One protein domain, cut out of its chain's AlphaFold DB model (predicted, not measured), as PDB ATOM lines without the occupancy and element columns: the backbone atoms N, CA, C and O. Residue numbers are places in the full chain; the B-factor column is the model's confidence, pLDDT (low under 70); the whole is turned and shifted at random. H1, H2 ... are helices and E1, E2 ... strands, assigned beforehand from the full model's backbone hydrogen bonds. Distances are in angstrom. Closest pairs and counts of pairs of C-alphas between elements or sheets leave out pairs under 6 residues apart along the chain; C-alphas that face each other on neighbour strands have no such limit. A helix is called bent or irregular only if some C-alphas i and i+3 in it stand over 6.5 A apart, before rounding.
ATOM      1  N   LYS A  11      23.500 -30.306  42.836       90.75
ATOM      2  CA  LYS A  11      24.321 -30.705  41.683       90.75
ATOM      3  C   LYS A  11      23.495 -30.929  40.417       90.75
ATOM      4  O   LYS A  11      24.071 -31.126  39.351       90.75
ATOM      5  N   LEU A  12      22.167 -30.926  40.529       92.19
ATOM      6  CA  LEU A  12      21.275 -31.158  39.402       92.19
ATOM      7  C   LEU A  12      21.292 -29.972  38.418       92.19
ATOM      8  O   LEU A  12      21.449 -28.817  38.845       92.19
ATOM      9  N   PRO A  13      21.097 -30.225  37.111       94.19
ATOM     10  CA  PRO A  13      20.836 -29.179  36.124       94.19
ATOM     11  C   PRO A  13      19.587 -28.357  36.466       94.19
ATOM     12  O   PRO A  13      18.692 -28.813  37.181       94.19
ATOM     13  N   THR A  14      19.524 -27.126  35.958       93.62
ATOM     14  CA  THR A  14      18.425 -26.182  36.244       93.62
ATOM     15  C   THR A  14      17.087 -26.724  35.748       93.62
ATOM     16  O   THR A  14      16.072 -26.557  36.414       93.62
ATOM     17  N   GLU A  15      17.108 -27.431  34.624       93.62
ATOM     18  CA  GLU A  15      15.966 -28.071  33.983       93.62
ATOM     19  C   GLU A  15      15.365 -29.135  34.906       93.62
ATOM     20  O   GLU A  15      14.159 -29.149  35.137       93.62
ATOM     21  N   ILE A  16      16.218 -29.963  35.519       95.94
ATOM     22  CA  ILE A  16      15.789 -31.017  36.445       95.94
ATOM     23  C   ILE A  16      15.223 -30.419  37.733       95.94
ATOM     24  O   ILE A  16      14.208 -30.893  38.235       95.94
ATOM     25  N   ILE A  17      15.826 -29.346  38.254       95.44
ATOM     26  CA  ILE A  17      15.251 -28.615  39.393       95.44
ATOM     27  C   ILE A  17      13.875 -28.047  39.013       95.44
ATOM     28  O   ILE A  17      12.941 -28.141  39.803       95.44
ATOM     29  N   GLY A  18      13.721 -27.515  37.799       94.75
ATOM     30  CA  GLY A  18      12.432 -27.051  37.283       94.75
ATOM     31  C   GLY A  18      11.362 -28.150  37.253       94.75
ATOM     32  O   GLY A  18      10.225 -27.901  37.654       94.75
ATOM     33  N   GLU A  19      11.718 -29.370  36.845       95.44
ATOM     34  CA  GLU A  19      10.806 -30.525  36.883       95.44
ATOM     35  C   GLU A  19      10.461 -30.957  38.314       95.44
ATOM     36  O   GLU A  19       9.303 -31.266  38.591       95.44
ATOM     37  N   ILE A  20      11.412 -30.889  39.253       94.75
ATOM     38  CA  ILE A  20      11.129 -31.121  40.680       94.75
ATOM     39  C   ILE A  20      10.079 -30.127  41.176       94.75
ATOM     40  O   ILE A  20       9.111 -30.536  41.808       94.75
ATOM     41  N   PHE A  21      10.221 -28.840  40.840       95.31
ATOM     42  CA  PHE A  21       9.204 -27.843  41.175       95.31
ATOM     43  C   PHE A  21       7.836 -28.226  40.603       95.31
ATOM     44  O   PHE A  21       6.861 -28.153  41.327       95.31
ATOM     45  N   LYS A  22       7.739 -28.667  39.344       92.94
ATOM     46  CA  LYS A  22       6.448 -29.070  38.751       92.94
ATOM     47  C   LYS A  22       5.826 -30.300  39.420       92.94
ATOM     48  O   LYS A  22       4.605 -30.425  39.400       92.94
ATOM     49  N   ALA A  23       6.650 -31.194  39.964       94.12
ATOM     50  CA  ALA A  23       6.202 -32.391  40.668       94.12
ATOM     51  C   ALA A  23       5.793 -32.118  42.128       94.12
ATOM     52  O   ALA A  23       5.044 -32.900  42.711       94.12
ATOM     53  N   CYS A  24       6.280 -31.030  42.730       94.00
ATOM     54  CA  CYS A  24       5.904 -30.627  44.080       94.00
ATOM     55  C   CYS A  24       4.465 -30.099  44.150       94.00
ATOM     56  O   CYS A  24       3.876 -29.641  43.169       94.00
ATOM     57  N   HIS A  25       3.901 -30.110  45.359       94.75
ATOM     58  CA  HIS A  25       2.642 -29.427  45.602       94.75
ATOM     59  C   HIS A  25       2.835 -27.903  45.504       94.75
ATOM     60  O   HIS A  25       3.842 -27.351  45.954       94.75
ATOM     61  N   LEU A  26       1.835 -27.198  44.966       94.50
ATOM     62  CA  LEU A  26       1.886 -25.749  44.715       94.50
ATOM     63  C   LEU A  26       2.177 -24.909  45.968       94.50
ATOM     64  O   LEU A  26       2.716 -23.807  45.856       94.50
ATOM     65  N   SER A  27       1.820 -25.407  47.159       94.38
ATOM     66  CA  SER A  27       2.160 -24.751  48.431       94.38
ATOM     67  C   SER A  27       3.643 -24.716  48.732       94.38
ATOM     68  O   SER A  27       4.099 -23.799  49.413       94.38
ATOM     69  N   ASP A  28       4.389 -25.673  48.201       95.69
ATOM     70  CA  ASP A  28       5.761 -25.919  48.612       95.69
ATOM     71  C   ASP A  28       6.746 -25.188  47.709       95.69
ATOM     72  O   ASP A  28       7.893 -24.990  48.094       95.69
ATOM     73  N   HIS A  29       6.299 -24.704  46.547       95.94
ATOM     74  CA  HIS A  29       7.143 -23.998  45.584       95.94
ATOM     75  C   HIS A  29       7.885 -22.814  46.212       95.94
ATOM     76  O   HIS A  29       9.079 -22.631  45.971       95.94
ATOM     77  N   LEU A  30       7.205 -22.012  47.039       94.81
ATOM     78  CA  LEU A  30       7.853 -20.884  47.704       94.81
ATOM     79  C   LEU A  30       8.875 -21.366  48.741       94.81
ATOM     80  O   LEU A  30      10.000 -20.881  48.748       94.81
ATOM     81  N   ASN A  31       8.519 -22.348  49.571       95.88
ATOM     82  CA  ASN A  31       9.419 -22.899  50.589       95.88
ATOM     83  C   ASN A  31      10.668 -23.538  49.959       95.88
ATOM     84  O   ASN A  31      11.792 -23.323  50.418       95.88
ATOM     85  N   LEU A  32      10.484 -24.259  48.853       94.06
ATOM     86  CA  LEU A  32      11.563 -24.872  48.091       94.06
ATOM     87  C   LEU A  32      12.515 -23.807  47.529       94.06
ATOM     88  O   LEU A  32      13.731 -23.918  47.674       94.06
ATOM     89  N   ALA A  33      11.970 -22.731  46.959       95.25
ATOM     90  CA  ALA A  33      12.768 -21.607  46.480       95.25
ATOM     91  C   ALA A  33      13.505 -20.869  47.608       95.25
ATOM     92  O   ALA A  33      14.647 -20.449  47.425       95.25
ATOM     93  N   LEU A  34      12.885 -20.734  48.784       96.25
ATOM     94  CA  LEU A  34      13.485 -20.069  49.945       96.25
ATOM     95  C   LEU A  34      14.582 -20.897  50.626       96.25
ATOM     96  O   LEU A  34      15.348 -20.350  51.413       96.25
ATOM     97  N   THR A  35      14.706 -22.186  50.301       94.25
ATOM     98  CA  THR A  35      15.734 -23.061  50.880       94.25
ATOM     99  C   THR A  35      17.151 -22.604  50.515       94.25
ATOM    100  O   THR A  35      18.031 -22.570  51.372       94.25
ATOM    101  N   CYS A  36      17.407 -22.263  49.244       93.38
ATOM    102  CA  CYS A  36      18.690 -21.699  48.815       93.38
ATOM    103  C   CYS A  36      18.609 -21.043  47.428       93.38
ATOM    104  O   CYS A  36      17.720 -21.339  46.629       93.38
ATOM    105  N   ARG A  37      19.617 -20.222  47.094       93.31
ATOM    106  CA  ARG A  37      19.694 -19.504  45.808       93.31
ATOM    107  C   ARG A  37      19.627 -20.434  44.591       93.31
ATOM    108  O   ARG A  37      18.911 -20.135  43.648       93.31
ATOM    109  N   ARG A  38      20.294 -21.594  44.636       93.88
ATOM    110  CA  ARG A  38      20.294 -22.558  43.521       93.88
ATOM    111  C   ARG A  38      18.890 -23.080  43.196       93.88
ATOM    112  O   ARG A  38      18.566 -23.245  42.022       93.88
ATOM    113  N   LEU A  39      18.069 -23.325  44.221       94.44
ATOM    114  CA  LEU A  39      16.681 -23.762  44.055       94.44
ATOM    115  C   LEU A  39      15.774 -22.614  43.623       94.44
ATOM    116  O   LEU A  39      14.912 -22.826  42.777       94.44
ATOM    117  N   ALA A  40      16.005 -21.400  44.127       94.62
ATOM    118  CA  ALA A  40      15.323 -20.210  43.624       94.62
ATOM    119  C   ALA A  40      15.567 -20.006  42.117       94.62
ATOM    120  O   ALA A  40      14.619 -19.759  41.372       94.62
ATOM    121  N   ASP A  41      16.812 -20.176  41.659       94.31
ATOM    122  CA  ASP A  41      17.177 -20.046  40.247       94.31
ATOM    123  C   ASP A  41      16.532 -21.146  39.387       94.31
ATOM    124  O   ASP A  41      15.968 -20.852  38.332       94.31
ATOM    125  N   GLY A  42      16.549 -22.400  39.855       94.19
ATOM    126  CA  GLY A  42      15.893 -23.522  39.170       94.19
ATOM    127  C   GLY A  42      14.365 -23.421  39.123       94.19
ATOM    128  O   GLY A  42      13.749 -23.781  38.124       94.19
ATOM    129  N   GLY A  43      13.746 -22.862  40.163       95.50
ATOM    130  CA  GLY A  43      12.301 -22.644  40.249       95.50
ATOM    131  C   GLY A  43      11.807 -21.343  39.615       95.50
ATOM    132  O   GLY A  43      10.610 -21.053  39.677       95.50
ATOM    133  N   LYS A  44      12.685 -20.532  39.012       95.81
ATOM    134  CA  LYS A  44      12.370 -19.162  38.569       95.81
ATOM    135  C   LYS A  44      11.140 -19.076  37.661       95.81
ATOM    136  O   LYS A  44      10.306 -18.192  37.853       95.81
ATOM    137  N   LEU A  45      11.002 -19.990  36.697       95.25
ATOM    138  CA  LEU A  45       9.844 -20.028  35.793       95.25
ATOM    139  C   LEU A  45       8.544 -20.346  36.546       95.25
ATOM    140  O   LEU A  45       7.528 -19.684  36.339       95.25
ATOM    141  N   THR A  46       8.588 -21.305  37.469       95.44
ATOM    142  CA  THR A  46       7.454 -21.677  38.323       95.44
ATOM    143  C   THR A  46       7.013 -20.503  39.200       95.44
ATOM    144  O   THR A  46       5.830 -20.161  39.244       95.44
ATOM    145  N   LEU A  47       7.960 -19.810  39.836       95.19
ATOM    146  CA  LEU A  47       7.677 -18.619  40.643       95.19
ATOM    147  C   LEU A  47       7.108 -17.469  39.798       95.19
ATOM    148  O   LEU A  47       6.184 -16.779  40.235       95.19
ATOM    149  N   ALA A  48       7.611 -17.279  38.574       95.88
ATOM    150  CA  ALA A  48       7.083 -16.282  37.647       95.88
ATOM    151  C   ALA A  48       5.623 -16.570  37.260       95.88
ATOM    152  O   ALA A  48       4.819 -15.636  37.187       95.88
ATOM    153  N   ARG A  49       5.246 -17.848  37.093       94.88
ATOM    154  CA  ARG A  49       3.843 -18.246  36.879       94.88
ATOM    155  C   ARG A  49       2.963 -17.894  38.075       94.88
ATOM    156  O   ARG A  49       1.918 -17.282  37.875       94.88
ATOM    157  N   HIS A  50       3.395 -18.191  39.306       95.56
ATOM    158  CA  HIS A  50       2.657 -17.777  40.509       95.56
ATOM    159  C   HIS A  50       2.478 -16.261  40.584       95.56
ATOM    160  O   HIS A  50       1.376 -15.785  40.838       95.56
ATOM    161  N   LYS A  51       3.550 -15.501  40.333       95.19
ATOM    162  CA  LYS A  51       3.515 -14.035  40.359       95.19
ATOM    163  C   LYS A  51       2.534 -13.474  39.330       95.19
ATOM    164  O   LYS A  51       1.766 -12.577  39.657       95.19
ATOM    165  N   THR A  52       2.554 -14.013  38.114       95.94
ATOM    166  CA  THR A  52       1.653 -13.603  37.027       95.94
ATOM    167  C   THR A  52       0.202 -13.912  37.391       95.94
ATOM    168  O   THR A  52      -0.629 -13.010  37.396       95.94
ATOM    169  N   ALA A  53      -0.087 -15.144  37.819       94.44
ATOM    170  CA  ALA A  53      -1.431 -15.545  38.227       94.44
ATOM    171  C   ALA A  53      -1.966 -14.716  39.409       94.44
ATOM    172  O   ALA A  53      -3.116 -14.290  39.391       94.44
ATOM    173  N   ALA A  54      -1.135 -14.441  40.421       94.06
ATOM    174  CA  ALA A  54      -1.530 -13.634  41.574       94.06
ATOM    175  C   ALA A  54      -1.777 -12.161  41.219       94.06
ATOM    176  O   ALA A  54      -2.678 -11.546  41.784       94.06
ATOM    177  N   ARG A  55      -0.989 -11.597  40.296       94.50
ATOM    178  CA  ARG A  55      -1.178 -10.226  39.810       94.50
ATOM    179  C   ARG A  55      -2.484 -10.099  39.031       94.50
ATOM    180  O   ARG A  55      -3.240  -9.170  39.285       94.50
ATOM    181  N   ASP A  56      -2.728 -11.028  38.113       91.44
ATOM    182  CA  ASP A  56      -3.822 -10.911  37.148       91.44
ATOM    183  C   ASP A  56      -5.166 -11.375  37.736       91.44
ATOM    184  O   ASP A  56      -6.211 -10.869  37.345       91.44
ATOM    185  N   TYR A  57      -5.145 -12.310  38.694       91.12
ATOM    186  CA  TYR A  57      -6.349 -12.993  39.192       91.12
ATOM    187  C   TYR A  57      -6.400 -13.155  40.711       91.12
ATOM    188  O   TYR A  57      -7.259 -13.859  41.241       91.12
ATOM    189  N   GLY A  58      -5.503 -12.500  41.452       91.88
ATOM    190  CA  GLY A  58      -5.550 -12.517  42.915       91.88
ATOM    191  C   GLY A  58      -6.880 -11.996  43.472       91.88
ATOM    192  O   GLY A  58      -7.302 -12.417  44.552       91.88
ATOM    193  N   VAL A  59      -7.558 -11.123  42.725       92.69
ATOM    194  CA  VAL A  59      -8.896 -10.608  43.026       92.69
ATOM    195  C   VAL A  59      -9.799 -10.851  41.821       92.69
ATOM    196  O   VAL A  59      -9.487 -10.414  40.718       92.69
ATOM    197  N   VAL A  60     -10.921 -11.521  42.054       93.00
ATOM    198  CA  VAL A  60     -11.970 -11.796  41.066       93.00
ATOM    199  C   VAL A  60     -13.252 -11.097  41.514       93.00
ATOM    200  O   VAL A  60     -13.529 -11.031  42.710       93.00
ATOM    201  N   THR A  61     -14.045 -10.575  40.582       91.25
ATOM    202  CA  THR A  61     -15.364  -9.979  40.859       91.25
ATOM    203  C   THR A  61     -16.411 -10.518  39.892       91.25
ATOM    204  O   THR A  61     -16.099 -10.808  38.746       91.25
ATOM    205  N   ASP A  62     -17.670 -10.636  40.296       90.81
ATOM    206  CA  ASP A  62     -18.757 -11.082  39.409       90.81
ATOM    207  C   ASP A  62     -19.460  -9.934  38.656       90.81
ATOM    208  O   ASP A  62     -20.589 -10.104  38.181       90.81
ATOM    209  N   TRP A  63     -18.787  -8.777  38.528       87.44
ATOM    210  CA  TRP A  63     -19.296  -7.589  37.834       87.44
ATOM    211  C   TRP A  63     -19.760  -7.891  36.423       87.44
ATOM    212  O   TRP A  63     -20.885  -7.545  36.086       87.44
ATOM    213  N   HIS A  64     -18.924  -8.564  35.637       88.31
ATOM    214  CA  HIS A  64     -19.309  -9.023  34.311       88.31
ATOM    215  C   HIS A  64     -19.959 -10.401  34.393       88.31
ATOM    216  O   HIS A  64     -19.458 -11.296  35.078       88.31
ATOM    217  N   HIS A  65     -21.059 -10.578  33.666       86.88
ATOM    218  CA  HIS A  65     -21.870 -11.799  33.700       86.88
ATOM    219  C   HIS A  65     -21.122 -13.081  33.313       86.88
ATOM    220  O   HIS A  65     -21.424 -14.140  33.861       86.88
ATOM    221  N   LEU A  66     -20.104 -12.993  32.453       89.75
ATOM    222  CA  LEU A  66     -19.277 -14.143  32.071       89.75
ATOM    223  C   LEU A  66     -18.042 -14.350  32.952       89.75
ATOM    224  O   LEU A  66     -17.415 -15.400  32.868       89.75
ATOM    225  N   ASN A  67     -17.713 -13.417  33.855       91.50
ATOM    226  CA  ASN A  67     -16.448 -13.507  34.585       91.50
ATOM    227  C   ASN A  67     -16.377 -14.750  35.483       91.50
ATOM    228  O   ASN A  67     -15.344 -15.408  35.543       91.50
ATOM    229  N   ILE A  68     -17.470 -15.106  36.168       92.38
ATOM    230  CA  ILE A  68     -17.493 -16.315  37.006       92.38
ATOM    231  C   ILE A  68     -17.337 -17.590  36.159       92.38
ATOM    232  O   ILE A  68     -16.432 -18.361  36.478       92.38
ATOM    233  N   PRO A  69     -18.130 -17.818  35.090       91.94
ATOM    234  CA  PRO A  69     -17.885 -18.920  34.157       91.94
ATOM    235  C   PRO A  69     -16.442 -18.980  33.632       91.94
ATOM    236  O   PRO A  69     -15.799 -20.024  33.722       91.94
ATOM    237  N   ASP A  70     -15.895 -17.862  33.154       91.81
ATOM    238  CA  ASP A  70     -14.566 -17.820  32.537       91.81
ATOM    239  C   ASP A  70     -13.452 -18.122  33.548       91.81
ATOM    240  O   ASP A  70     -12.542 -18.918  33.288       91.81
ATOM    241  N   VAL A  71     -13.536 -17.521  34.737       93.56
ATOM    242  CA  VAL A  71     -12.600 -17.775  35.837       93.56
ATOM    243  C   VAL A  71     -12.707 -19.221  36.303       93.56
ATOM    244  O   VAL A  71     -11.680 -19.849  36.548       93.56
ATOM    245  N   LEU A  72     -13.915 -19.772  36.406       93.50
ATOM    246  CA  LEU A  72     -14.127 -21.160  36.793       93.50
ATOM    247  C   LEU A  72     -13.496 -22.120  35.776       93.50
ATOM    248  O   LEU A  72     -12.709 -22.982  36.163       93.50
ATOM    249  N   ASN A  73     -13.735 -21.915  34.480       91.75
ATOM    250  CA  ASN A  73     -13.117 -22.699  33.405       91.75
ATOM    251  C   ASN A  73     -11.587 -22.639  33.448       91.75
ATOM    252  O   ASN A  73     -10.889 -23.653  33.307       91.75
ATOM    253  N   LYS A  74     -11.042 -21.453  33.714       92.88
ATOM    254  CA  LYS A  74      -9.599 -21.269  33.862       92.88
ATOM    255  C   LYS A  74      -9.047 -21.909  35.139       92.88
ATOM    256  O   LYS A  74      -7.955 -22.466  35.116       92.88
ATOM    257  N   ALA A  75      -9.795 -21.893  36.238       93.88
ATOM    258  CA  ALA A  75      -9.419 -22.547  37.490       93.88
ATOM    259  C   ALA A  75      -9.453 -24.077  37.398       93.88
ATOM    260  O   ALA A  75      -8.630 -24.747  38.024       93.88
ATOM    261  N   ILE A  76     -10.364 -24.628  36.597       91.81
ATOM    262  CA  ILE A  76     -10.423 -26.063  36.311       91.81
ATOM    263  C   ILE A  76      -9.203 -26.500  35.488       91.81
ATOM    264  O   ILE A  76      -8.628 -27.552  35.764       91.81
ATOM    265  N   SER A  77      -8.785 -25.689  34.512       91.62
ATOM    266  CA  SER A  77      -7.707 -26.033  33.574       91.62
ATOM    267  C   SER A  77      -6.292 -25.684  34.054       91.62
ATOM    268  O   SER A  77      -5.354 -26.414  33.734       91.62
ATOM    269  N   ASP A  78      -6.106 -24.611  34.833       93.94
ATOM    270  CA  ASP A  78      -4.790 -24.177  35.316       93.94
ATOM    271  C   ASP A  78      -4.694 -24.219  36.858       93.94
ATOM    272  O   ASP A  78      -5.261 -23.374  37.566       93.94
ATOM    273  N   PRO A  79      -3.905 -25.152  37.424       93.19
ATOM    274  CA  PRO A  79      -3.767 -25.277  38.866       93.19
ATOM    275  C   PRO A  79      -2.964 -24.118  39.493       93.19
ATOM    276  O   PRO A  79      -3.154 -23.814  40.672       93.19
ATOM    277  N   TYR A  80      -2.115 -23.418  38.729       93.38
ATOM    278  CA  TYR A  80      -1.451 -22.198  39.204       93.38
ATOM    279  C   TYR A  80      -2.449 -21.058  39.323       93.38
ATOM    280  O   TYR A  80      -2.402 -20.297  40.286       93.38
ATOM    281  N   PHE A  81      -3.363 -20.947  38.365       94.75
ATOM    282  CA  PHE A  81      -4.412 -19.944  38.400       94.75
ATOM    283  C   PHE A  81      -5.287 -20.105  39.649       94.75
ATOM    284  O   PHE A  81      -5.314 -19.201  40.486       94.75
ATOM    285  N   ARG A  82      -5.899 -21.285  39.851       95.06
ATOM    286  CA  ARG A  82      -6.805 -21.531  40.995       95.06
ATOM    287  C   ARG A  82      -6.128 -21.327  42.353       95.06
ATOM    288  O   ARG A  82      -6.741 -20.847  43.300       95.06
ATOM    289  N   TYR A  83      -4.843 -21.667  42.458       95.75
ATOM    290  CA  TYR A  83      -4.088 -21.555  43.705       95.75
ATOM    291  C   TYR A  83      -3.777 -20.100  44.092       95.75
ATOM    292  O   TYR A  83      -3.522 -19.807  45.263       95.75
ATOM    293  N   ASN A  84      -3.759 -19.180  43.124       95.88
ATOM    294  CA  ASN A  84      -3.397 -17.787  43.370       95.88
ATOM    295  C   ASN A  84      -4.598 -16.845  43.542       95.88
ATOM    296  O   ASN A  84      -4.377 -15.703  43.947       95.88
ATOM    297  N   ILE A  85      -5.834 -17.312  43.340       95.94
ATOM    298  CA  ILE A  85      -7.051 -16.556  43.679       95.94
ATOM    299  C   ILE A  85      -7.131 -16.372  45.204       95.94
ATOM    300  O   ILE A  85      -7.009 -17.332  45.967       95.94
ATOM    301  N   ARG A  86      -7.316 -15.124  45.660       94.62
ATOM    302  CA  ARG A  86      -7.368 -14.753  47.092       94.62
ATOM    303  C   ARG A  86      -8.698 -14.201  47.527       94.62
ATOM    304  O   ARG A  86      -9.107 -14.414  48.667       94.62
ATOM    305  N   LYS A  87      -9.312 -13.412  46.652       94.25
ATOM    306  CA  LYS A  87     -10.504 -12.641  46.970       94.25
ATOM    307  C   LYS A  87     -11.516 -12.803  45.856       94.25
ATOM    308  O   LYS A  87     -11.152 -12.667  44.691       94.25
ATOM    309  N   ILE A  88     -12.766 -13.017  46.239       92.75
ATOM    310  CA  ILE A  88     -13.904 -12.934  45.330       92.75
ATOM    311  C   ILE A  88     -14.841 -11.841  45.847       92.75
ATOM    312  O   ILE A  88     -15.240 -11.851  47.015       92.75
ATOM    313  N   GLY A  89     -15.144 -10.869  44.989       89.88
ATOM    314  CA  GLY A  89     -16.218  -9.900  45.175       89.88
ATOM    315  C   GLY A  89     -17.498 -10.419  44.532       89.88
ATOM    316  O   GLY A  89     -17.537 -10.594  43.318       89.88
ATOM    317  N   ILE A  90     -18.514 -10.674  45.351       86.38
ATOM    318  CA  ILE A  90     -19.850 -11.097  44.933       86.38
ATOM    319  C   ILE A  90     -20.777  -9.894  45.082       86.38
ATOM    320  O   ILE A  90     -20.991  -9.391  46.186       86.38
ATOM    321  N   HIS A  91     -21.295  -9.407  43.963       82.44
ATOM    322  CA  HIS A  91     -22.129  -8.214  43.888       82.44
ATOM    323  C   HIS A  91     -23.620  -8.542  43.826       82.44
ATOM    324  O   HIS A  91     -24.433  -7.726  44.248       82.44
ATOM    325  N   GLY A  92     -23.984  -9.744  43.381       79.62
ATOM    326  CA  GLY A  92     -25.358 -10.231  43.433       79.62
ATOM    327  C   GLY A  92     -25.494 -11.605  42.796       79.62
ATOM    328  O   GLY A  92     -24.544 -12.108  42.205       79.62
ATOM    329  N   THR A  93     -26.671 -12.215  42.890       81.19
ATOM    330  CA  THR A  93     -26.962 -13.519  42.277       81.19
ATOM    331  C   THR A  93     -27.774 -13.342  41.003       81.19
ATOM    332  O   THR A  93     -28.742 -12.580  40.970       81.19
ATOM    333  N   ARG A  94     -27.401 -14.064  39.945       87.06
ATOM    334  CA  ARG A  94     -28.231 -14.195  38.745       87.06
ATOM    335  C   ARG A  94     -29.080 -15.430  38.965       87.06
ATOM    336  O   ARG A  94     -28.536 -16.522  38.949       87.06
ATOM    337  N   TYR A  95     -30.362 -15.248  39.273       85.38
ATOM    338  CA  TYR A  95     -31.274 -16.368  39.533       85.38
ATOM    339  C   TYR A  95     -31.796 -16.989  38.237       85.38
ATOM    340  O   TYR A  95     -31.912 -18.207  38.155       85.38
ATOM    341  N   ASN A  96     -32.048 -16.140  37.234       89.00
ATOM    342  CA  ASN A  96     -32.644 -16.500  35.954       89.00
ATOM    343  C   ASN A  96     -31.860 -15.873  34.794       89.00
ATOM    344  O   ASN A  96     -31.215 -14.841  34.988       89.00
ATOM    345  N   TRP A  97     -31.994 -16.395  33.567       89.50
ATOM    346  CA  TRP A  97     -31.374 -15.807  32.359       89.50
ATOM    347  C   TRP A  97     -31.682 -14.329  32.141       89.50
ATOM    348  O   TRP A  97     -30.809 -13.569  31.731       89.50
ATOM    349  N   GLU A  98     -32.885 -13.882  32.485       83.94
ATOM    350  CA  GLU A  98     -33.279 -12.473  32.391       83.94
ATOM    351  C   GLU A  98     -32.460 -11.538  33.308       83.94
ATOM    352  O   GLU A  98     -32.409 -10.331  33.078       83.94
ATOM    353  N   ASN A  99     -31.719 -12.096  34.269       82.50
ATOM    354  CA  ASN A  99     -30.821 -11.389  35.184       82.50
ATOM    355  C   ASN A  99     -29.351 -11.416  34.704       82.50
ATOM    356  O   ASN A  99     -28.483 -10.810  35.335       82.50
ATOM    357  N   TRP A 100     -29.026 -12.107  33.604       86.62
ATOM    358  CA  TRP A 100     -27.652 -12.174  33.078       86.62
ATOM    359  C   TRP A 100     -27.205 -10.872  32.419       86.62
ATOM    360  O   TRP A 100     -27.320 -10.694  31.216       86.62
ATOM    361  N   GLY A 101     -26.695  -9.958  33.237       82.12
ATOM    362  CA  GLY A 101     -26.068  -8.716  32.808       82.12
ATOM    363  C   GLY A 101     -24.986  -8.270  33.783       82.12
ATOM    364  O   GLY A 101     -24.687  -8.954  34.776       82.12
ATOM    365  N   ASP A 102     -24.396  -7.123  33.478       85.75
ATOM    366  CA  ASP A 102     -23.319  -6.556  34.272       85.75
ATOM    367  C   ASP A 102     -23.858  -5.811  35.506       85.75
ATOM    368  O   ASP A 102     -24.970  -5.282  35.526       85.75
ATOM    369  N   PHE A 103     -23.063  -5.761  36.569       79.31
ATOM    370  CA  PHE A 103     -23.338  -4.902  37.718       79.31
ATOM    371  C   PHE A 103     -22.642  -3.557  37.519       79.31
ATOM    372  O   PHE A 103     -21.447  -3.513  37.224       79.31
ATOM    373  N   ASP A 152     -48.928  -7.932  31.234       67.31
ATOM    374  CA  ASP A 152     -47.921  -7.234  32.032       67.31
ATOM    375  C   ASP A 152     -46.670  -7.026  31.157       67.31
ATOM    376  O   ASP A 152     -45.962  -7.978  30.809       67.31
ATOM    377  N   GLU A 153     -46.455  -5.783  30.716       65.69
ATOM    378  CA  GLU A 153     -45.388  -5.388  29.786       65.69
ATOM    379  C   GLU A 153     -44.006  -5.821  30.295       65.69
ATOM    380  O   GLU A 153     -43.100  -6.159  29.517       65.69
ATOM    381  N   ASP A 154     -43.853  -5.864  31.617       69.62
ATOM    382  CA  ASP A 154     -42.653  -6.338  32.283       69.62
ATOM    383  C   ASP A 154     -42.500  -7.846  32.098       69.62
ATOM    384  O   ASP A 154     -41.443  -8.295  31.646       69.62
ATOM    385  N   ALA A 155     -43.558  -8.626  32.330       70.19
ATOM    386  CA  ALA A 155     -43.530 -10.078  32.188       70.19
ATOM    387  C   ALA A 155     -43.102 -10.529  30.780       70.19
ATOM    388  O   ALA A 155     -42.275 -11.438  30.654       70.19
ATOM    389  N   MET A 156     -43.595  -9.882  29.715       74.25
ATOM    390  CA  MET A 156     -43.170 -10.223  28.347       74.25
ATOM    391  C   MET A 156     -41.742  -9.794  28.038       74.25
ATOM    392  O   MET A 156     -40.997 -10.554  27.416       74.25
ATOM    393  N   THR A 157     -41.321  -8.626  28.522       76.69
ATOM    394  CA  THR A 157     -39.925  -8.198  28.377       76.69
ATOM    395  C   THR A 157     -38.982  -9.211  29.039       76.69
ATOM    396  O   THR A 157     -38.006  -9.647  28.422       76.69
ATOM    397  N   TYR A 158     -39.282  -9.628  30.272       77.19
ATOM    398  CA  TYR A 158     -38.484 -10.611  31.006       77.19
ATOM    399  C   TYR A 158     -38.475 -11.979  30.315       77.19
ATOM    400  O   TYR A 158     -37.403 -12.566  30.146       77.19
ATOM    401  N   ALA A 159     -39.624 -12.450  29.818       80.88
ATOM    402  CA  ALA A 159     -39.708 -13.700  29.063       80.88
ATOM    403  C   ALA A 159     -38.801 -13.689  27.818       80.88
ATOM    404  O   ALA A 159     -38.090 -14.662  27.557       80.88
ATOM    405  N   MET A 160     -38.758 -12.580  27.077       81.56
ATOM    406  CA  MET A 160     -37.888 -12.460  25.905       81.56
ATOM    407  C   MET A 160     -36.410 -12.351  26.268       81.56
ATOM    408  O   MET A 160     -35.582 -13.026  25.654       81.56
ATOM    409  N   LEU A 161     -36.068 -11.551  27.281       83.25
ATOM    410  CA  LEU A 161     -34.696 -11.458  27.782       83.25
ATOM    411  C   LEU A 161     -34.175 -12.823  28.226       83.25
ATOM    412  O   LEU A 161     -33.045 -13.181  27.897       83.25
ATOM    413  N   ARG A 162     -35.011 -13.606  28.916       85.88
ATOM    414  CA  ARG A 162     -34.697 -14.978  29.319       85.88
ATOM    415  C   ARG A 162     -34.330 -15.842  28.114       85.88
ATOM    416  O   ARG A 162     -33.279 -16.476  28.125       85.88
ATOM    417  N   VAL A 163     -35.161 -15.841  27.070       85.69
ATOM    418  CA  VAL A 163     -34.933 -16.640  25.853       85.69
ATOM    419  C   VAL A 163     -33.674 -16.191  25.111       85.69
ATOM    420  O   VAL A 163     -32.871 -17.033  24.709       85.69
ATOM    421  N   ASN A 164     -33.480 -14.884  24.935       85.69
ATOM    422  CA  ASN A 164     -32.338 -14.347  24.197       85.69
ATOM    423  C   ASN A 164     -31.018 -14.639  24.916       85.69
ATOM    424  O   ASN A 164     -30.098 -15.182  24.312       85.69
ATOM    425  N   ARG A 165     -30.951 -14.382  26.226       86.75
ATOM    426  CA  ARG A 165     -29.741 -14.615  27.026       86.75
ATOM    427  C   ARG A 165     -29.427 -16.087  27.224       86.75
ATOM    428  O   ARG A 165     -28.255 -16.451  27.254       86.75
ATOM    429  N   PHE A 166     -30.442 -16.946  27.304       87.25
ATOM    430  CA  PHE A 166     -30.230 -18.391  27.245       87.25
ATOM    431  C   PHE A 166     -29.521 -18.779  25.941       87.25
ATOM    432  O   PHE A 166     -28.485 -19.440  25.967       87.25
ATOM    433  N   LYS A 167     -30.027 -18.317  24.791       86.00
ATOM    434  CA  LYS A 167     -29.412 -18.609  23.486       86.00
ATOM    435  C   LYS A 167     -27.998 -18.044  23.365       86.00
ATOM    436  O   LYS A 167     -27.133 -18.709  22.808       86.00
ATOM    437  N   GLU A 168     -27.769 -16.843  23.878       84.31
ATOM    438  CA  GLU A 168     -26.486 -16.151  23.769       84.31
ATOM    439  C   GLU A 168     -25.420 -16.739  24.704       84.31
ATOM    440  O   GLU A 168     -24.315 -17.065  24.274       84.31
ATOM    441  N   HIS A 169     -25.745 -16.900  25.987       81.06
ATOM    442  CA  HIS A 169     -24.751 -17.202  27.015       81.06
ATOM    443  C   HIS A 169     -24.721 -18.679  27.405       81.06
ATOM    444  O   HIS A 169     -23.631 -19.241  27.561       81.06
ATOM    445  N   PHE A 170     -25.886 -19.327  27.549       79.00
ATOM    446  CA  PHE A 170     -25.924 -20.740  27.931       79.00
ATOM    447  C   PHE A 170     -25.321 -21.602  26.834       79.00
ATOM    448  O   PHE A 170     -24.398 -22.360  27.107       79.00
ATOM    449  N   ALA A 171     -25.797 -21.450  25.592       72.25
ATOM    450  CA  ALA A 171     -25.339 -22.263  24.468       72.25
ATOM    451  C   ALA A 171     -23.852 -22.047  24.124       72.25
ATOM    452  O   ALA A 171     -23.240 -22.940  23.538       72.25
ATOM    453  N   GLY A 172     -23.280 -20.897  24.499       72.75
ATOM    454  CA  GLY A 172     -21.883 -20.545  24.258       72.75
ATOM    455  C   GLY A 172     -20.922 -21.004  25.358       72.75
ATOM    456  O   GLY A 172     -20.089 -21.867  25.116       72.75
ATOM    457  N   SER A 173     -20.995 -20.404  26.552       71.69
ATOM    458  CA  SER A 173     -19.945 -20.545  27.582       71.69
ATOM    459  C   SER A 173     -20.252 -21.640  28.612       71.69
ATOM    460  O   SER A 173     -19.360 -22.348  29.076       71.69
ATOM    461  N   ILE A 174     -21.525 -21.828  28.968       78.69
ATOM    462  CA  ILE A 174     -21.896 -22.701  30.095       78.69
ATOM    463  C   ILE A 174     -22.186 -24.125  29.631       78.69
ATOM    464  O   ILE A 174     -21.695 -25.069  30.247       78.69
ATOM    465  N   SER A 175     -22.896 -24.304  28.517       82.25
ATOM    466  CA  SER A 175     -23.209 -25.617  27.930       82.25
ATOM    467  C   SER A 175     -21.964 -26.419  27.536       82.25
ATOM    468  O   SER A 175     -22.004 -27.645  27.498       82.25
ATOM    469  N   GLN A 176     -20.839 -25.758  27.262       82.69
ATOM    470  CA  GLN A 176     -19.584 -26.440  26.935       82.69
ATOM    471  C   GLN A 176     -18.960 -27.108  28.167       82.69
ATOM    472  O   GLN A 176     -18.271 -28.123  28.055       82.69
ATOM    473  N   HIS A 177     -19.225 -26.567  29.359       84.56
ATOM    474  CA  HIS A 177     -18.524 -26.939  30.588       84.56
ATOM    475  C   HIS A 177     -19.436 -27.460  31.701       84.56
ATOM    476  O   HIS A 177     -18.938 -28.032  32.667       84.56
ATOM    477  N   TRP A 178     -20.758 -27.367  31.558       84.19
ATOM    478  CA  TRP A 178     -21.732 -27.803  32.564       84.19
ATOM    479  C   TRP A 178     -21.523 -29.242  33.054       84.19
ATOM    480  O   TRP A 178     -21.539 -29.483  34.259       84.19
ATOM    481  N   HIS A 179     -21.213 -30.184  32.156       85.81
ATOM    482  CA  HIS A 179     -20.909 -31.563  32.537       85.81
ATOM    483  C   HIS A 179     -19.667 -31.647  33.440       85.81
ATOM    484  O   HIS A 179     -19.667 -32.371  34.432       85.81
ATOM    485  N   HIS A 180     -18.630 -30.845  33.165       88.81
ATOM    486  CA  HIS A 180     -17.451 -30.757  34.029       88.81
ATOM    487  C   HIS A 180     -17.801 -30.171  35.399       88.81
ATOM    488  O   HIS A 180     -17.283 -30.647  36.408       88.81
ATOM    489  N   TYR A 181     -18.692 -29.176  35.456       90.62
ATOM    490  CA  TYR A 181     -19.147 -28.603  36.723       90.62
ATOM    491  C   TYR A 181     -19.886 -29.637  37.574       90.62
ATOM    492  O   TYR A 181     -19.573 -29.786  38.750       90.62
ATOM    493  N   ILE A 182     -20.809 -30.394  36.976       88.62
ATOM    494  CA  ILE A 182     -21.567 -31.457  37.656       88.62
ATOM    495  C   ILE A 182     -20.631 -32.553  38.166       88.62
ATOM    496  O   ILE A 182     -20.708 -32.930  39.333       88.62
ATOM    497  N   LEU A 183     -19.694 -33.014  37.334       88.12
ATOM    498  CA  LEU A 183     -18.696 -34.002  37.749       88.12
ATOM    499  C   LEU A 183     -17.818 -33.496  38.898       88.12
ATOM    500  O   LEU A 183     -17.470 -34.266  39.790       88.12
ATOM    501  N   LEU A 184     -17.450 -32.212  38.894       90.19
ATOM    502  CA  LEU A 184     -16.702 -31.612  39.995       90.19
ATOM    503  C   LEU A 184     -17.537 -31.537  41.274       90.19
ATOM    504  O   LEU A 184     -17.027 -31.904  42.326       90.19
ATOM    505  N   MET A 185     -18.803 -31.125  41.195       90.44
ATOM    506  CA  MET A 185     -19.712 -31.111  42.348       90.44
ATOM    507  C   MET A 185     -19.891 -32.515  42.942       90.44
ATOM    508  O   MET A 185     -19.790 -32.684  44.155       90.44
ATOM    509  N   ALA A 186     -20.048 -33.536  42.095       86.00
ATOM    510  CA  ALA A 186     -20.117 -34.928  42.531       86.00
ATOM    511  C   ALA A 186     -18.817 -35.388  43.218       86.00
ATOM    512  O   ALA A 186     -18.865 -35.995  44.283       86.00
ATOM    513  N   ARG A 187     -17.643 -35.043  42.664       86.44
ATOM    514  CA  ARG A 187     -16.331 -35.336  43.281       86.44
ATOM    515  C   ARG A 187     -16.099 -34.613  44.605       86.44
ATOM    516  O   ARG A 187     -15.301 -35.076  45.408       86.44
ATOM    517  N   LEU A 188     -16.745 -33.469  44.795       86.56
ATOM    518  CA  LEU A 188     -16.740 -32.721  46.048       86.56
ATOM    519  C   LEU A 188     -17.824 -33.215  47.020       86.56
ATOM    520  O   LEU A 188     -18.024 -32.583  48.053       86.56
ATOM    521  N   GLU A 189     -18.517 -34.310  46.689       86.75
ATOM    522  CA  GLU A 189     -19.558 -34.947  47.502       86.75
ATOM    523  C   GLU A 189     -20.748 -34.027  47.826       86.75
ATOM    524  O   GLU A 189     -21.448 -34.218  48.816       86.75
ATOM    525  N   TRP A 190     -21.026 -33.035  46.973       86.94
ATOM    526  CA  TRP A 190     -22.108 -32.067  47.206       86.94
ATOM    527  C   TRP A 190     -23.508 -32.682  47.223       86.94
ATOM    528  O   TRP A 190     -24.416 -32.126  47.834       86.94
ATOM    529  N   PHE A 191     -23.689 -33.804  46.530       83.25
ATOM    530  CA  PHE A 191     -24.982 -34.480  46.408       83.25
ATOM    531  C   PHE A 191     -25.178 -35.584  47.457       83.25
ATOM    532  O   PHE A 191     -26.233 -36.211  47.507       83.25
ATOM    533  N   SER A 192     -24.182 -35.810  48.317       77.50
ATOM    534  CA  SER A 192     -24.262 -36.783  49.402       77.50
ATOM    535  C   SER A 192     -24.995 -36.171  50.595       77.50
ATOM    536  O   SER A 192     -24.490 -35.270  51.264       77.50
ATOM    537  N   THR A 193     -26.185 -36.671  50.915       64.50
ATOM    538  CA  THR A 193     -26.915 -36.255  52.119       64.50
ATOM    539  C   THR A 193     -26.426 -37.032  53.340       64.50
ATOM    540  O   THR A 193     -26.477 -38.259  53.365       64.50
ATOM    541  N   ASN A 194     -25.980 -36.331  54.388       58.59
ATOM    542  CA  ASN A 194     -25.607 -36.915  55.689       58.59
ATOM    543  C   ASN A 194     -24.552 -38.042  55.630       58.59
ATOM    544  O   ASN A 194     -24.583 -38.961  56.445       58.59
ATOM    545  N   GLY A 195     -23.622 -37.988  54.669       60.06
ATOM    546  CA  GLY A 195     -22.564 -38.996  54.512       60.06
ATOM    547  C   GLY A 195     -23.032 -40.340  53.938       60.06
ATOM    548  O   GLY A 195     -22.205 -41.227  53.753       60.06
ATOM    549  N   ASN A 196     -24.322 -40.480  53.614       59.03
ATOM    550  CA  ASN A 196     -24.859 -41.616  52.875       59.03
ATOM    551  C   ASN A 196     -25.129 -41.180  51.434       59.03
ATOM    552  O   ASN A 196     -26.011 -40.368  51.159       59.03
ATOM    553  N   SER A 197     -24.331 -41.715  50.520       66.25
ATOM    554  CA  SER A 197     -24.440 -41.486  49.085       66.25
ATOM    555  C   SER A 197     -25.240 -42.628  48.454       66.25
ATOM    556  O   SER A 197     -24.656 -43.526  47.846       66.25
ATOM    557  N   ASP A 198     -26.558 -42.656  48.666       81.75
ATOM    558  CA  ASP A 198     -27.386 -43.544  47.848       81.75
ATOM    559  C   ASP A 198     -27.477 -42.993  46.415       81.75
ATOM    560  O   ASP A 198     -27.446 -41.779  46.186       81.75
ATOM    561  N   ASP A 199     -27.523 -43.897  45.434       83.94
ATOM    562  CA  ASP A 199     -27.496 -43.522  44.015       83.94
ATOM    563  C   ASP A 199     -28.662 -42.584  43.654       83.94
ATOM    564  O   ASP A 199     -28.512 -41.680  42.834       83.94
ATOM    565  N   ASP A 200     -29.807 -42.745  44.322       85.38
ATOM    566  CA  ASP A 200     -31.005 -41.924  44.134       85.38
ATOM    567  C   ASP A 200     -30.790 -40.459  44.564       85.38
ATOM    568  O   ASP A 200     -31.164 -39.532  43.843       85.38
ATOM    569  N   SER A 201     -30.126 -40.206  45.697       83.00
ATOM    570  CA  SER A 201     -29.818 -38.837  46.132       83.00
ATOM    571  C   SER A 201     -28.783 -38.165  45.239       83.00
ATOM    572  O   SER A 201     -28.918 -36.972  44.956       83.00
ATOM    573  N   ILE A 202     -27.802 -38.923  44.739       84.19
ATOM    574  CA  ILE A 202     -26.835 -38.409  43.763       84.19
ATOM    575  C   ILE A 202     -27.559 -37.989  42.481       84.19
ATOM    576  O   ILE A 202     -27.344 -36.873  42.004       84.19
ATOM    577  N   LEU A 203     -28.430 -38.848  41.942       87.38
ATOM    578  CA  LEU A 203     -29.187 -38.561  40.722       87.38
ATOM    579  C   LEU A 203     -30.073 -37.321  40.890       87.38
ATOM    580  O   LEU A 203     -29.971 -36.394  40.090       87.38
ATOM    581  N   ARG A 204     -30.838 -37.226  41.986       88.06
ATOM    582  CA  ARG A 204     -31.641 -36.026  42.285       88.06
ATOM    583  C   ARG A 204     -30.800 -34.759  42.408       88.06
ATOM    584  O   ARG A 204     -31.230 -33.689  41.983       88.06
ATOM    585  N   GLY A 205     -29.616 -34.858  43.012       88.75
ATOM    586  CA  GLY A 205     -28.696 -33.732  43.141       88.75
ATOM    587  C   GLY A 205     -28.169 -33.252  41.788       88.75
ATOM    588  O   GLY A 205     -28.094 -32.044  41.549       88.75
ATOM    589  N   ILE A 206     -27.858 -34.188  40.888       90.12
ATOM    590  CA  ILE A 206     -27.457 -33.888  39.511       90.12
ATOM    591  C   ILE A 206     -28.592 -33.188  38.762       90.12
ATOM    592  O   ILE A 206     -28.342 -32.135  38.177       90.12
ATOM    593  N   ASP A 207     -29.812 -33.723  38.816       90.81
ATOM    594  CA  ASP A 207     -30.979 -33.141  38.141       90.81
ATOM    595  C   ASP A 207     -31.256 -31.721  38.655       90.81
ATOM    596  O   ASP A 207     -31.364 -30.776  37.876       90.81
ATOM    597  N   TRP A 208     -31.228 -31.524  39.976       90.88
ATOM    598  CA  TRP A 208     -31.365 -30.200  40.584       90.88
ATOM    599  C   TRP A 208     -30.282 -29.216  40.118       90.88
ATOM    600  O   TRP A 208     -30.568 -28.052  39.817       90.88
ATOM    601  N   ALA A 209     -29.026 -29.662  40.042       91.19
ATOM    602  CA  ALA A 209     -27.935 -28.820  39.569       91.19
ATOM    603  C   ALA A 209     -28.090 -28.463  38.083       91.19
ATOM    604  O   ALA A 209     -27.801 -27.328  37.691       91.19
ATOM    605  N   GLN A 210     -28.564 -29.406  37.264       90.62
ATOM    606  CA  GLN A 210     -28.891 -29.164  35.862       90.62
ATOM    607  C   GLN A 210     -30.009 -28.136  35.733       90.62
ATOM    608  O   GLN A 210     -29.826 -27.157  35.010       90.62
ATOM    609  N   ASP A 211     -31.104 -28.294  36.473       91.38
ATOM    610  CA  ASP A 211     -32.240 -27.373  36.455       91.38
ATOM    611  C   ASP A 211     -31.822 -25.951  36.826       91.38
ATOM    612  O   ASP A 211     -32.180 -24.990  36.142       91.38
ATOM    613  N   LEU A 212     -30.995 -25.796  37.864       90.69
ATOM    614  CA  LEU A 212     -30.473 -24.492  38.259       90.69
ATOM    615  C   LEU A 212     -29.597 -23.861  37.174       90.69
ATOM    616  O   LEU A 212     -29.772 -22.682  36.857       90.69
ATOM    617  N   LEU A 213     -28.678 -24.620  36.575       89.75
ATOM    618  CA  LEU A 213     -27.846 -24.106  35.486       89.75
ATOM    619  C   LEU A 213     -28.690 -23.761  34.252       89.75
ATOM    620  O   LEU A 213     -28.477 -22.710  33.654       89.75
ATOM    621  N   HIS A 214     -29.679 -24.589  33.910       89.69
ATOM    622  CA  HIS A 214     -30.616 -24.348  32.814       89.69
ATOM    623  C   HIS A 214     -31.553 -23.171  33.069       89.69
ATOM    624  O   HIS A 214     -31.952 -22.513  32.111       89.69
ATOM    625  N   ALA A 215     -31.870 -22.856  34.325       90.12
ATOM    626  CA  ALA A 215     -32.610 -21.654  34.692       90.12
ATOM    627  C   ALA A 215     -31.754 -20.381  34.572       90.12
ATOM    628  O   ALA A 215     -32.300 -19.286  34.424       90.12
ATOM    629  N   GLY A 216     -30.425 -20.516  34.572       88.69
ATOM    630  CA  GLY A 216     -29.485 -19.399  34.602       88.69
ATOM    631  C   GLY A 216     -29.112 -18.999  36.026       88.69
ATOM    632  O   GLY A 216     -28.802 -17.837  36.273       88.69
ATOM    633  N   ASN A 217     -29.143 -19.931  36.972       90.62
ATOM    634  CA  ASN A 217     -28.706 -19.669  38.332       90.62
ATOM    635  C   ASN A 217     -27.177 -19.790  38.455       90.62
ATOM    636  O   ASN A 217     -26.621 -20.886  38.368       90.62
ATOM    637  N   ASP A 218     -26.482 -18.674  38.696       90.69
ATOM    638  CA  ASP A 218     -25.013 -18.650  38.794       90.69
ATOM    639  C   ASP A 218     -24.453 -18.992  40.189       90.69
ATOM    640  O   ASP A 218     -23.232 -19.052  40.373       90.69
ATOM    641  N   SER A 219     -25.317 -19.272  41.172       89.44
ATOM    642  CA  SER A 219     -24.910 -19.570  42.556       89.44
ATOM    643  C   SER A 219     -24.030 -20.814  42.643       89.44
ATOM    644  O   SER A 219     -23.033 -20.812  43.365       89.44
ATOM    645  N   LEU A 220     -24.357 -21.859  41.873       90.38
ATOM    646  CA  LEU A 220     -23.574 -23.096  41.839       90.38
ATOM    647  C   LEU A 220     -22.168 -22.860  41.287       90.38
ATOM    648  O   LEU A 220     -21.199 -23.384  41.827       90.38
ATOM    649  N   LEU A 221     -22.038 -22.023  40.253       92.69
ATOM    650  CA  LEU A 221     -20.741 -21.695  39.659       92.69
ATOM    651  C   LEU A 221     -19.859 -20.932  40.652       92.69
ATOM    652  O   LEU A 221     -18.670 -21.222  40.787       92.69
ATOM    653  N   LYS A 222     -20.454 -19.990  41.394       92.31
ATOM    654  CA  LYS A 222     -19.766 -19.245  42.458       92.31
ATOM    655  C   LYS A 222     -19.326 -20.169  43.586       92.31
ATOM    656  O   LYS A 222     -18.165 -20.120  43.984       92.31
ATOM    657  N   ALA A 223     -20.220 -21.027  44.070       91.25
ATOM    658  CA  ALA A 223     -19.900 -22.002  45.106       91.25
ATOM    659  C   ALA A 223     -18.786 -22.958  44.648       91.25
ATOM    660  O   ALA A 223     -17.856 -23.232  45.405       91.25
ATOM    661  N   LEU A 224     -18.812 -23.392  43.384       93.12
ATOM    662  CA  LEU A 224     -17.803 -24.300  42.856       93.12
ATOM    663  C   LEU A 224     -16.439 -23.614  42.805       93.12
ATOM    664  O   LEU A 224     -15.446 -24.187  43.253       93.12
ATOM    665  N   LEU A 225     -16.398 -22.362  42.338       93.31
ATOM    666  CA  LEU A 225     -15.185 -21.552  42.340       93.31
ATOM    667  C   LEU A 225     -14.615 -21.392  43.757       93.31
ATOM    668  O   LEU A 225     -13.404 -21.513  43.940       93.31
ATOM    669  N   ILE A 226     -15.474 -21.169  44.756       91.38
ATOM    670  CA  ILE A 226     -15.077 -21.084  46.167       91.38
ATOM    671  C   ILE A 226     -14.420 -22.389  46.626       91.38
ATOM    672  O   ILE A 226     -13.336 -22.353  47.206       91.38
ATOM    673  N   CYS A 227     -15.032 -23.534  46.325       92.00
ATOM    674  CA  CYS A 227     -14.538 -24.837  46.765       92.00
ATOM    675  C   CYS A 227     -13.214 -25.248  46.109       92.00
ATOM    676  O   CYS A 227     -12.364 -25.840  46.770       92.00
ATOM    677  N   ILE A 228     -13.003 -24.934  44.827       92.75
ATOM    678  CA  ILE A 228     -11.791 -25.367  44.108       92.75
ATOM    679  C   ILE A 228     -10.593 -24.419  44.280       92.75
ATOM    680  O   ILE A 228      -9.496 -24.728  43.801       92.75
ATOM    681  N   CYS A 229     -10.777 -23.265  44.933       94.25
ATOM    682  CA  CYS A 229      -9.728 -22.272  45.168       94.25
ATOM    683  C   CYS A 229      -9.177 -22.390  46.601       94.25
ATOM    684  O   CYS A 229      -9.652 -21.702  47.504       94.25
ATOM    685  N   PRO A 230      -8.104 -23.172  46.840       92.62
ATOM    686  CA  PRO A 230      -7.640 -23.532  48.192       92.62
ATOM    687  C   PRO A 230      -7.086 -22.359  49.012       92.62
ATOM    688  O   PRO A 230      -6.707 -22.507  50.170       92.62
ATOM    689  N   ARG A 231      -6.934 -21.195  48.385       92.81
ATOM    690  CA  ARG A 231      -6.288 -20.012  48.951       92.81
ATOM    691  C   ARG A 231      -7.166 -18.772  48.935       92.81
ATOM    692  O   ARG A 231      -6.693 -17.692  49.311       92.81
ATOM    693  N   LEU A 232      -8.424 -18.962  48.558       92.44
ATOM    694  CA  LEU A 232      -9.481 -17.996  48.739       92.44
ATOM    695  C   LEU A 232      -9.725 -17.815  50.238       92.44
ATOM    696  O   LEU A 232     -10.071 -18.757  50.940       92.44
ATOM    697  N   ASN A 233      -9.507 -16.603  50.735       86.62
ATOM    698  CA  ASN A 233      -9.651 -16.290  52.157       86.62
ATOM    699  C   ASN A 233     -10.508 -15.050  52.414       86.62
ATOM    700  O   ASN A 233     -10.741 -14.691  53.564       86.62
ATOM    701  N   VAL A 234     -10.967 -14.381  51.355       83.44
ATOM    702  CA  VAL A 234     -11.843 -13.218  51.459       83.44
ATOM    703  C   VAL A 234     -12.999 -13.365  50.482       83.44
ATOM    704  O   VAL A 234     -12.811 -13.348  49.265       83.44
ATOM    705  N   LEU A 235     -14.203 -13.420  51.040       83.19
ATOM    706  CA  LEU A 235     -15.456 -13.249  50.319       83.19
ATOM    707  C   LEU A 235     -16.003 -11.870  50.672       83.19
ATOM    708  O   LEU A 235     -16.253 -11.581  51.842       83.19
ATOM    709  N   ARG A 236     -16.139 -10.991  49.679       82.19
ATOM    710  CA  ARG A 236     -16.789  -9.689  49.866       82.19
ATOM    711  C   ARG A 236     -18.154  -9.742  49.222       82.19
ATOM    712  O   ARG A 236     -18.230  -9.875  48.009       82.19
ATOM    713  N   HIS A 237     -19.197  -9.595  50.025       73.75
ATOM    714  CA  HIS A 237     -20.528  -9.348  49.500       73.75
ATOM    715  C   HIS A 237     -20.730  -7.839  49.388       73.75
ATOM    716  O   HIS A 237     -20.520  -7.118  50.368       73.75
ATOM    717  N   ALA A 238     -21.138  -7.344  48.222       65.56
ATOM    718  CA  ALA A 238     -21.683  -5.997  48.151       65.56
ATOM    719  C   ALA A 238     -22.995  -6.005  48.945       65.56
ATOM    720  O   ALA A 238     -23.968  -6.650  48.560       65.56
TER     721      ALA A 238
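This is residues 11 to 103 and 152 to 238 of the 244 residues of the protein "F-box domain-containing protein" of Fusarium coffeatum (UniProt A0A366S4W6). The middle of this elongated domain is made by helices H5 and H10, which cross obliquely, and both graze a small sheet of three short strands, E1 E2 E3. At one end of the long axis H4 joins a head of H1, H2 and H3 to the middle; at the other end H7 makes a long arm, and to one side extends the hairpin of H8 and H9, with H8 packed on H10. The printed part has 180 residues, with ten named helices and three named strands in the order H1 H2 H3 H4 E1 H5 H6 E2 H7 H8 H9 H10 E3; the sheet is parallel and the class is mostly helix. The whole is loose, with a radius of gyration of the C-alphas of 20.2 A and spans of 75 by 40 by 27 A.

Start at the inner strand E2, residues 87 to 90: N 60 and O 87 are 2.9 A apart towards E1, residues 59 to 61, and N 90 and O 236 are 2.8 A apart towards E3, residues 234 to 237. Between E1 and E2 come H5, residues 67 to 77, and H6, residues 79 to 84: a strand-helix-strand unit, two parallel neighbour strands with helices between, its crossover right-handed. H5 grazes the sheet with residues 67 to 71, and H10, residues 219 to 228, with residues 222 to 226. H5 and H10 touch, C-alphas of Leu 72 and Leu 225 closest at 5.7 A, at a tilt of 36 degrees, only just steep. H6 touches H4, residues 44 to 57, closest at C-alphas 84 and 54, 4.9 A. With residues 44 to 46 alone, H4 touches H1, residues 14 to 23, closest at C-alphas 46 and 21, 7.0 A. H3, residues 37 to 42, touches H1, closest at C-alphas 42 and 14, 4.7 A, and touches H2, residues 28 to 35, only at the corner. H8, residues 178 to 187, touches H10, closest at C-alphas 185 and 224, 7.1 A, and forms a helical hairpin with H9, residues 199 to 215. H7, residues 153 to 174, and H5 only just touch, only at their ends, with 3 pairs of C-alphas within 8 A, the closest 174 and 69, 6.8 A. Every O i to N i+4 pair is within hydrogen-bond range in the helices but H7, which has 16 of 18.

Find C-alpha 14 at (18.425, -26.182, 36.244), where H1 begins. H4 is 19.7 A long and H9 24.3 A. H7 runs 29.2 A from C-alpha 153 at (-45.388, -5.388, 29.786), with a kink of 28 degrees near residue 168; it is only just irregular, C-alphas 171 and 174 being 6.6 A apart. E3 ends at C-alpha 237, (-20.528, -9.348, 49.500).

The C-alphas of Lys 11 and Asp 152 are the two farthest apart, 76.6 A. Residues 104 to 151 are not printed, and C-alphas 103 and 152 are 25.3 A apart across this cut. The link from H8 to H9 is long. Mean pLDDT of the printed part is 88.1; residues 152 to 154, 193 to 197 and 238 are under 70.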